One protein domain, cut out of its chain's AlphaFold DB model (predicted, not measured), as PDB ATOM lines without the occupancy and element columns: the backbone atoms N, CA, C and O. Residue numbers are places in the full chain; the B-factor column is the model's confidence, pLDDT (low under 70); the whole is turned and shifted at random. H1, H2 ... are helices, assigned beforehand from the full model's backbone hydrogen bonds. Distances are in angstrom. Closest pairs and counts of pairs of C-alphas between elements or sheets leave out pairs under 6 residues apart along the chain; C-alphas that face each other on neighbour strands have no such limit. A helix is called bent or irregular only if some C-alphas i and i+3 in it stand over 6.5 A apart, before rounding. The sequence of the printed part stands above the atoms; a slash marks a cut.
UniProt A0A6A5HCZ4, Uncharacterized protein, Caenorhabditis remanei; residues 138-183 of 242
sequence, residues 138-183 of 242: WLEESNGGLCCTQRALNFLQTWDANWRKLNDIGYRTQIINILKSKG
ATOM      1  N   TRP A 138      19.888 -27.206 -25.086       86.25
ATOM      2  CA  TRP A 138      19.944 -27.829 -26.407       86.25
ATOM      3  C   TRP A 138      20.622 -26.968 -27.499       86.25
ATOM      4  O   TRP A 138      20.948 -27.496 -28.560       86.25
ATOM      5  N   LEU A 139      20.895 -25.674 -27.263       86.56
ATOM      6  CA  LEU A 139      21.620 -24.823 -28.228       86.56
ATOM      7  C   LEU A 139      23.099 -25.190 -28.361       86.56
ATOM      8  O   LEU A 139      23.728 -24.789 -29.335       86.56
ATOM      9  N   GLU A 140      23.660 -25.899 -27.380       82.88
ATOM     10  CA  GLU A 140      25.058 -26.347 -27.406       82.88
ATOM     11  C   GLU A 140      25.314 -27.314 -28.576       82.88
ATOM     12  O   GLU A 140      26.406 -27.350 -29.130       82.88
ATOM     13  N   GLU A 141      24.281 -28.043 -29.000       70.75
ATOM     14  CA  GLU A 141      24.353 -29.048 -30.065       70.75
ATOM     15  C   GLU A 141      23.786 -28.530 -31.392       70.75
ATOM     16  O   GLU A 141      24.262 -28.888 -32.470       70.75
ATOM     17  N   SER A 142      22.778 -27.655 -31.335       69.62
ATOM     18  CA  SER A 142      22.188 -27.063 -32.535       69.62
ATOM     19  C   SER A 142      23.157 -26.109 -33.228       69.62
ATOM     20  O   SER A 142      23.770 -25.247 -32.597       69.62
ATOM     21  N   ASN A 143      23.257 -26.220 -34.557       68.12
ATOM     22  CA  ASN A 143      24.113 -25.354 -35.374       68.12
ATOM     23  C   ASN A 143      25.586 -25.354 -34.905       68.12
ATOM     24  O   ASN A 143      26.238 -24.309 -34.903       68.12
ATOM     25  N   GLY A 144      26.089 -26.503 -34.433       68.25
ATOM     26  CA  GLY A 144      27.463 -26.655 -33.939       68.25
ATOM     27  C   GLY A 144      27.791 -25.807 -32.706       68.25
ATOM     28  O   GLY A 144      28.943 -25.422 -32.530       68.25
ATOM     29  N   GLY A 145      26.788 -25.443 -31.902       77.31
ATOM     30  CA  GLY A 145      26.971 -24.602 -30.719       77.31
ATOM     31  C   GLY A 145      27.148 -23.114 -31.025       77.31
ATOM     32  O   GLY A 145      27.277 -22.311 -30.110       77.31
ATOM     33  N   LEU A 146      27.090 -22.688 -32.290       84.62
ATOM     34  CA  LEU A 146      27.318 -21.287 -32.672       84.62
ATOM     35  C   LEU A 146      26.269 -20.322 -32.104       84.62
ATOM     36  O   LEU A 146      26.508 -19.125 -31.994       84.62
ATOM     37  N   CYS A 147      25.089 -20.824 -31.747       88.75
ATOM     38  CA  CYS A 147      24.034 -20.030 -31.120       88.75
ATOM     39  C   CYS A 147      24.082 -20.072 -29.579       88.75
ATOM     40  O   CYS A 147      23.244 -19.458 -28.925       88.75
ATOM     41  N   CYS A 148      25.061 -20.764 -28.982       90.12
ATOM     42  CA  CYS A 148      25.330 -20.796 -27.541       90.12
ATOM     43  C   CYS A 148      26.139 -19.552 -27.117       90.12
ATOM     44  O   CYS A 148      27.251 -19.638 -26.604       90.12
ATOM     45  N   THR A 149      25.580 -18.361 -27.342       89.75
ATOM     46  CA  THR A 149      26.220 -17.087 -26.971       89.75
ATOM     47  C   THR A 149      25.474 -16.422 -25.820       89.75
ATOM     48  O   THR A 149      24.258 -16.561 -25.686       89.75
ATOM     49  N   GLN A 150      26.164 -15.615 -25.006       89.75
ATOM     50  CA  GLN A 150      25.494 -14.838 -23.953       89.75
ATOM     51  C   GLN A 150      24.385 -13.932 -24.524       89.75
ATOM     52  O   GLN A 150      23.352 -13.744 -23.883       89.75
ATOM     53  N   ARG A 151      24.561 -13.402 -25.746       90.88
ATOM     54  CA  ARG A 151      23.548 -12.572 -26.420       90.88
ATOM     55  C   ARG A 151      22.300 -13.381 -26.761       90.88
ATOM     56  O   ARG A 151      21.197 -12.924 -26.481       90.88
ATOM     57  N   ALA A 152      22.478 -14.585 -27.303       92.00
ATOM     58  CA  ALA A 152      21.376 -15.495 -27.587       92.00
ATOM     59  C   ALA A 152      20.631 -15.895 -26.308       92.00
ATOM     60  O   ALA A 152      19.404 -15.831 -26.271       92.00
ATOM     61  N   LEU A 153      21.354 -16.235 -25.236       92.25
ATOM     62  CA  LEU A 153      20.738 -16.611 -23.961       92.25
ATOM     63  C   LEU A 153      19.947 -15.458 -23.334       92.25
ATOM     64  O   LEU A 153      18.831 -15.684 -22.871       92.25
ATOM     65  N   ASN A 154      20.485 -14.234 -23.367       91.56
ATOM     66  CA  ASN A 154      19.781 -13.045 -22.884       91.56
ATOM     67  C   ASN A 154      18.506 -12.787 -23.699       91.56
ATOM     68  O   ASN A 154      17.447 -12.568 -23.118       91.56
ATOM     69  N   PHE A 155      18.595 -12.865 -25.031       92.81
ATOM     70  CA  PHE A 155      17.440 -12.701 -25.911       92.81
ATOM     71  C   PHE A 155      16.347 -13.728 -25.598       92.81
ATOM     72  O   PHE A 155      15.196 -13.353 -25.394       92.81
ATOM     73  N   LEU A 156      16.701 -15.011 -25.500       91.88
ATOM     74  CA  LEU A 156      15.726 -16.070 -25.245       91.88
ATOM     75  C   LEU A 156      15.135 -16.017 -23.844       91.88
ATOM     76  O   LEU A 156      13.971 -16.351 -23.672       91.88
ATOM     77  N   GLN A 157      15.899 -15.582 -22.842       88.69
ATOM     78  CA  GLN A 157      15.366 -15.403 -21.495       88.69
ATOM     79  C   GLN A 157      14.235 -14.365 -21.465       88.69
ATOM     80  O   GLN A 157      13.288 -14.527 -20.699       88.69
ATOM     81  N   THR A 158      14.320 -13.326 -22.302       87.88
ATOM     82  CA  THR A 158      13.268 -12.311 -22.445       87.88
ATOM     83  C   THR A 158      12.156 -12.750 -23.395       87.88
ATOM     84  O   THR A 158      10.988 -12.484 -23.128       87.88
ATOM     85  N   TRP A 159      12.511 -13.394 -24.506       86.94
ATOM     86  CA  TRP A 159      11.573 -13.737 -25.571       86.94
ATOM     87  C   TRP A 159      10.702 -14.948 -25.226       86.94
ATOM     88  O   TRP A 159       9.494 -14.909 -25.437       86.94
ATOM     89  N   ASP A 160      11.293 -15.996 -24.654       83.75
ATOM     90  CA  ASP A 160      10.563 -17.167 -24.181       83.75
ATOM     91  C   ASP A 160      11.324 -17.857 -23.048       83.75
ATOM     92  O   ASP A 160      12.157 -18.728 -23.278       83.75
ATOM     93  N   ALA A 161      11.005 -17.535 -21.796       84.75
ATOM     94  CA  ALA A 161      11.667 -18.126 -20.631       84.75
ATOM     95  C   ALA A 161      11.581 -19.671 -20.555       84.75
ATOM     96  O   ALA A 161      12.355 -20.296 -19.823       84.75
ATOM     97  N   ASN A 162      10.669 -20.307 -21.302       84.06
ATOM     98  CA  ASN A 162      10.511 -21.759 -21.363       84.06
ATOM     99  C   ASN A 162      11.240 -22.406 -22.548       84.06
ATOM    100  O   ASN A 162      11.141 -23.625 -22.706       84.06
ATOM    101  N   TRP A 163      12.038 -21.653 -23.311       86.56
ATOM    102  CA  TRP A 163      12.749 -22.139 -24.497       86.56
ATOM    103  C   TRP A 163      13.576 -23.411 -24.275       86.56
ATOM    104  O   TRP A 163      13.766 -24.214 -25.187       86.56
ATOM    105  N   ARG A 164      14.053 -23.633 -23.045       85.25
ATOM    106  CA  ARG A 164      14.814 -24.833 -22.658       85.25
ATOM    107  C   ARG A 164      13.951 -26.073 -22.440       85.25
ATOM    108  O   ARG A 164      14.462 -27.181 -22.547       85.25
ATOM    109  N   LYS A 165      12.686 -25.887 -22.061       81.75
ATOM    110  CA  LYS A 165      11.768 -26.967 -21.669       81.75
ATOM    111  C   LYS A 165      11.108 -27.613 -22.879       81.75
ATOM    112  O   LYS A 165      10.780 -28.794 -22.836       81.75
ATOM    113  N   LEU A 166      10.916 -26.845 -23.948       73.88
ATOM    114  CA  LEU A 166      10.301 -27.332 -25.172       73.88
ATOM    115  C   LEU A 166      11.326 -28.123 -25.998       73.88
ATOM    116  O   LEU A 166      12.401 -27.638 -26.363       73.88
ATOM    117  N   ASN A 167      10.986 -29.384 -26.259       67.94
ATOM    118  CA  ASN A 167      11.787 -30.311 -27.061       67.94
ATOM    119  C   ASN A 167      11.229 -30.481 -28.486       67.94
ATOM    120  O   ASN A 167      11.698 -31.338 -29.225       67.94
ATOM    121  N   ASP A 168      10.227 -29.678 -28.859       80.56
ATOM    122  CA  ASP A 168       9.643 -29.691 -30.199       80.56
ATOM    123  C   ASP A 168      10.609 -29.114 -31.243       80.56
ATOM    124  O   ASP A 168      11.280 -28.105 -31.020       80.56
ATOM    125  N   ILE A 169      10.678 -29.756 -32.403       65.62
ATOM    126  CA  ILE A 169      11.689 -29.475 -33.427       65.62
ATOM    127  C   ILE A 169      11.317 -28.307 -34.314       65.62
ATOM    128  O   ILE A 169      12.197 -27.521 -34.675       65.62
ATOM    129  N   GLY A 170      10.027 -28.147 -34.611       69.44
ATOM    130  CA  GLY A 170       9.536 -26.946 -35.274       69.44
ATOM    131  C   GLY A 170       9.880 -25.718 -34.435       69.44
ATOM    132  O   GLY A 170      10.419 -24.739 -34.951       69.44
ATOM    133  N   TYR A 171       9.666 -25.810 -33.127       79.94
ATOM    134  CA  TYR A 171       9.980 -24.765 -32.165       79.94
ATOM    135  C   TYR A 171      11.490 -24.489 -32.044       79.94
ATOM    136  O   TYR A 171      11.921 -23.339 -32.156       79.94
ATOM    137  N   ARG A 172      12.326 -25.525 -31.889       84.81
ATOM    138  CA  ARG A 172      13.792 -25.362 -31.814       84.81
ATOM    139  C   ARG A 172      14.381 -24.767 -33.093       84.81
ATOM    140  O   ARG A 172      15.219 -23.868 -33.027       84.81
ATOM    141  N   THR A 173      13.897 -25.213 -34.252       76.62
ATOM    142  CA  THR A 173      14.292 -24.675 -35.562       76.62
ATOM    143  C   THR A 173      13.906 -23.203 -35.691       76.62
ATOM    144  O   THR A 173      14.725 -22.385 -36.114       76.62
ATOM    145  N   GLN A 174      12.688 -22.839 -35.274       80.56
ATOM    146  CA  GLN A 174      12.242 -21.445 -35.249       80.56
ATOM    147  C   GLN A 174      13.142 -20.581 -34.363       80.56
ATOM    148  O   GLN A 174      13.576 -19.520 -34.808       80.56
ATOM    149  N   ILE A 175      13.503 -21.053 -33.167       88.06
ATOM    150  CA  ILE A 175      14.450 -20.348 -32.293       88.06
ATOM    151  C   ILE A 175      15.788 -20.114 -32.990       88.06
ATOM    152  O   ILE A 175      16.268 -18.981 -33.005       88.06
ATOM    153  N   ILE A 176      16.389 -21.144 -33.588       86.44
ATOM    154  CA  ILE A 176      17.687 -21.002 -34.261       86.44
ATOM    155  C   ILE A 176      17.597 -19.994 -35.410       86.44
ATOM    156  O   ILE A 176      18.469 -19.134 -35.537       86.44
ATOM    157  N   ASN A 177      16.533 -20.043 -36.213       81.81
ATOM    158  CA  ASN A 177      16.326 -19.097 -37.311       81.81
ATOM    159  C   ASN A 177      16.149 -17.659 -36.805       81.81
ATOM    160  O   ASN A 177      16.738 -16.734 -37.368       81.81
ATOM    161  N   ILE A 178      15.407 -17.466 -35.709       86.38
ATOM    162  CA  ILE A 178      15.243 -16.158 -35.067       86.38
ATOM    163  C   ILE A 178      16.601 -15.643 -34.583       86.38
ATOM    164  O   ILE A 178      16.987 -14.530 -34.941       86.38
ATOM    165  N   LEU A 179      17.359 -16.455 -33.845       91.19
ATOM    166  CA  LEU A 179      18.680 -16.077 -33.339       91.19
ATOM    167  C   LEU A 179      19.650 -15.711 -34.466       91.19
ATOM    168  O   LEU A 179      20.358 -14.711 -34.357       91.19
ATOM    169  N   LYS A 180      19.649 -16.467 -35.570       86.06
ATOM    170  CA  LYS A 180      20.444 -16.151 -36.764       86.06
ATOM    171  C   LYS A 180      20.017 -14.826 -37.390       86.06
ATOM    172  O   LYS A 180      20.863 -13.962 -37.601       86.06
ATOM    173  N   SER A 181      18.717 -14.627 -37.619       81.31
ATOM    174  CA  SER A 181      18.189 -13.395 -38.231       81.31
ATOM    175  C   SER A 181      18.484 -12.136 -37.407       81.31
ATOM    176  O   SER A 181      18.606 -11.044 -37.953       81.31
ATOM    177  N   LYS A 182      18.626 -12.292 -36.086       85.00
ATOM    178  CA  LYS A 182      18.962 -11.219 -35.145       85.00
ATOM    179  C   LYS A 182      20.469 -11.048 -34.920       85.00
ATOM    180  O   LYS A 182      20.860 -10.182 -34.141       85.00
ATOM    181  N   GLY A 183      21.318 -11.857 -35.561       88.00
ATOM    182  CA  GLY A 183      22.771 -11.801 -35.374       88.00
ATOM    183  C   GLY A 183      23.218 -12.207 -33.964       88.00
ATOM    184  O   GLY A 183      24.184 -11.664 -33.429       88.00
TER     185      GLY A 183
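Overview. This is residues 138 to 183 of the 242 residues of an uncharacterized protein of Caenorhabditis remanei (UniProt A0A6A5HCZ4). Three helices are set in a loose triangle: the short H1 and the longer H2 stand well away from each other, and the longest helix, H3, lies over the gap between them, near both but clearly touching neither. After H2, residues 160 to 168 fold back as a stretch with no named element and lead to the far end of H3. The printed part has 46 residues, with three named helices in the order H1, H2, H3 and no named strand; helices hold 27 of these residues, and the class is all helix. The whole is compact, with a radius of gyration of the C-alphas of 9.5 A, and its outline is rounded, spanning 23 by 22 by 17 A.

Along the chain. The printed part begins at Trp 138, whose C-alpha is at (19.944, -27.829, -26.407). H1 is residues 142 to 145, Ser 142 to Gly 145, and measures 5.7 A from first to last C-alpha; C-alpha 142 is at (22.188, -27.063, -32.535). H2 is residues 150 to 159, Gln 150 to Trp 159, 14.1 A from first to last C-alpha. H3 is residues 169 to 181, Ile 169 to Ser 181, 18.0 A from first to last C-alpha, and C-alpha 181 is at (18.189, -13.395, -38.231). No helix is bent or irregular.

Arrangement. H1 and H2 are apart, though a tight link of 4 residues joins them. H1 and H3 are close but not clearly touching, with 2 pairs of C-alphas within 8 A; their closest C-alphas, those of Ser 142 and Ile 176, are 7.7 A apart. H2 and H3 are also close but not clearly touching, and their closest C-alphas, those of Ala 152 and Leu 179, are 6.4 A apart. The lines of H2 and H3 stand at a steep tilt of 60 degrees, and the two run opposite ways. In H2 and H3 every pair of O of residue i and N of residue i+4 is within hydrogen-bond range. H1, with 4 residues, is too short for such a pair, and its one pair of O of residue i and N of residue i+3 is within range.

Size, cuts and confidence. The two C-alphas farthest apart, those of Gly 144 and Thr 158, are 23.2 A apart. The first and last printed C-alphas, those of Trp 138 and Gly 183, are 18.6 A apart. The printed part has no cut. The link from H2 to H3, with 9 residues, is short but not tight, and no link is long. The mean pLDDT of the printed part is 83.2; it is under 70 at residues 142 to 144, residue 167 and residues 169 to 170.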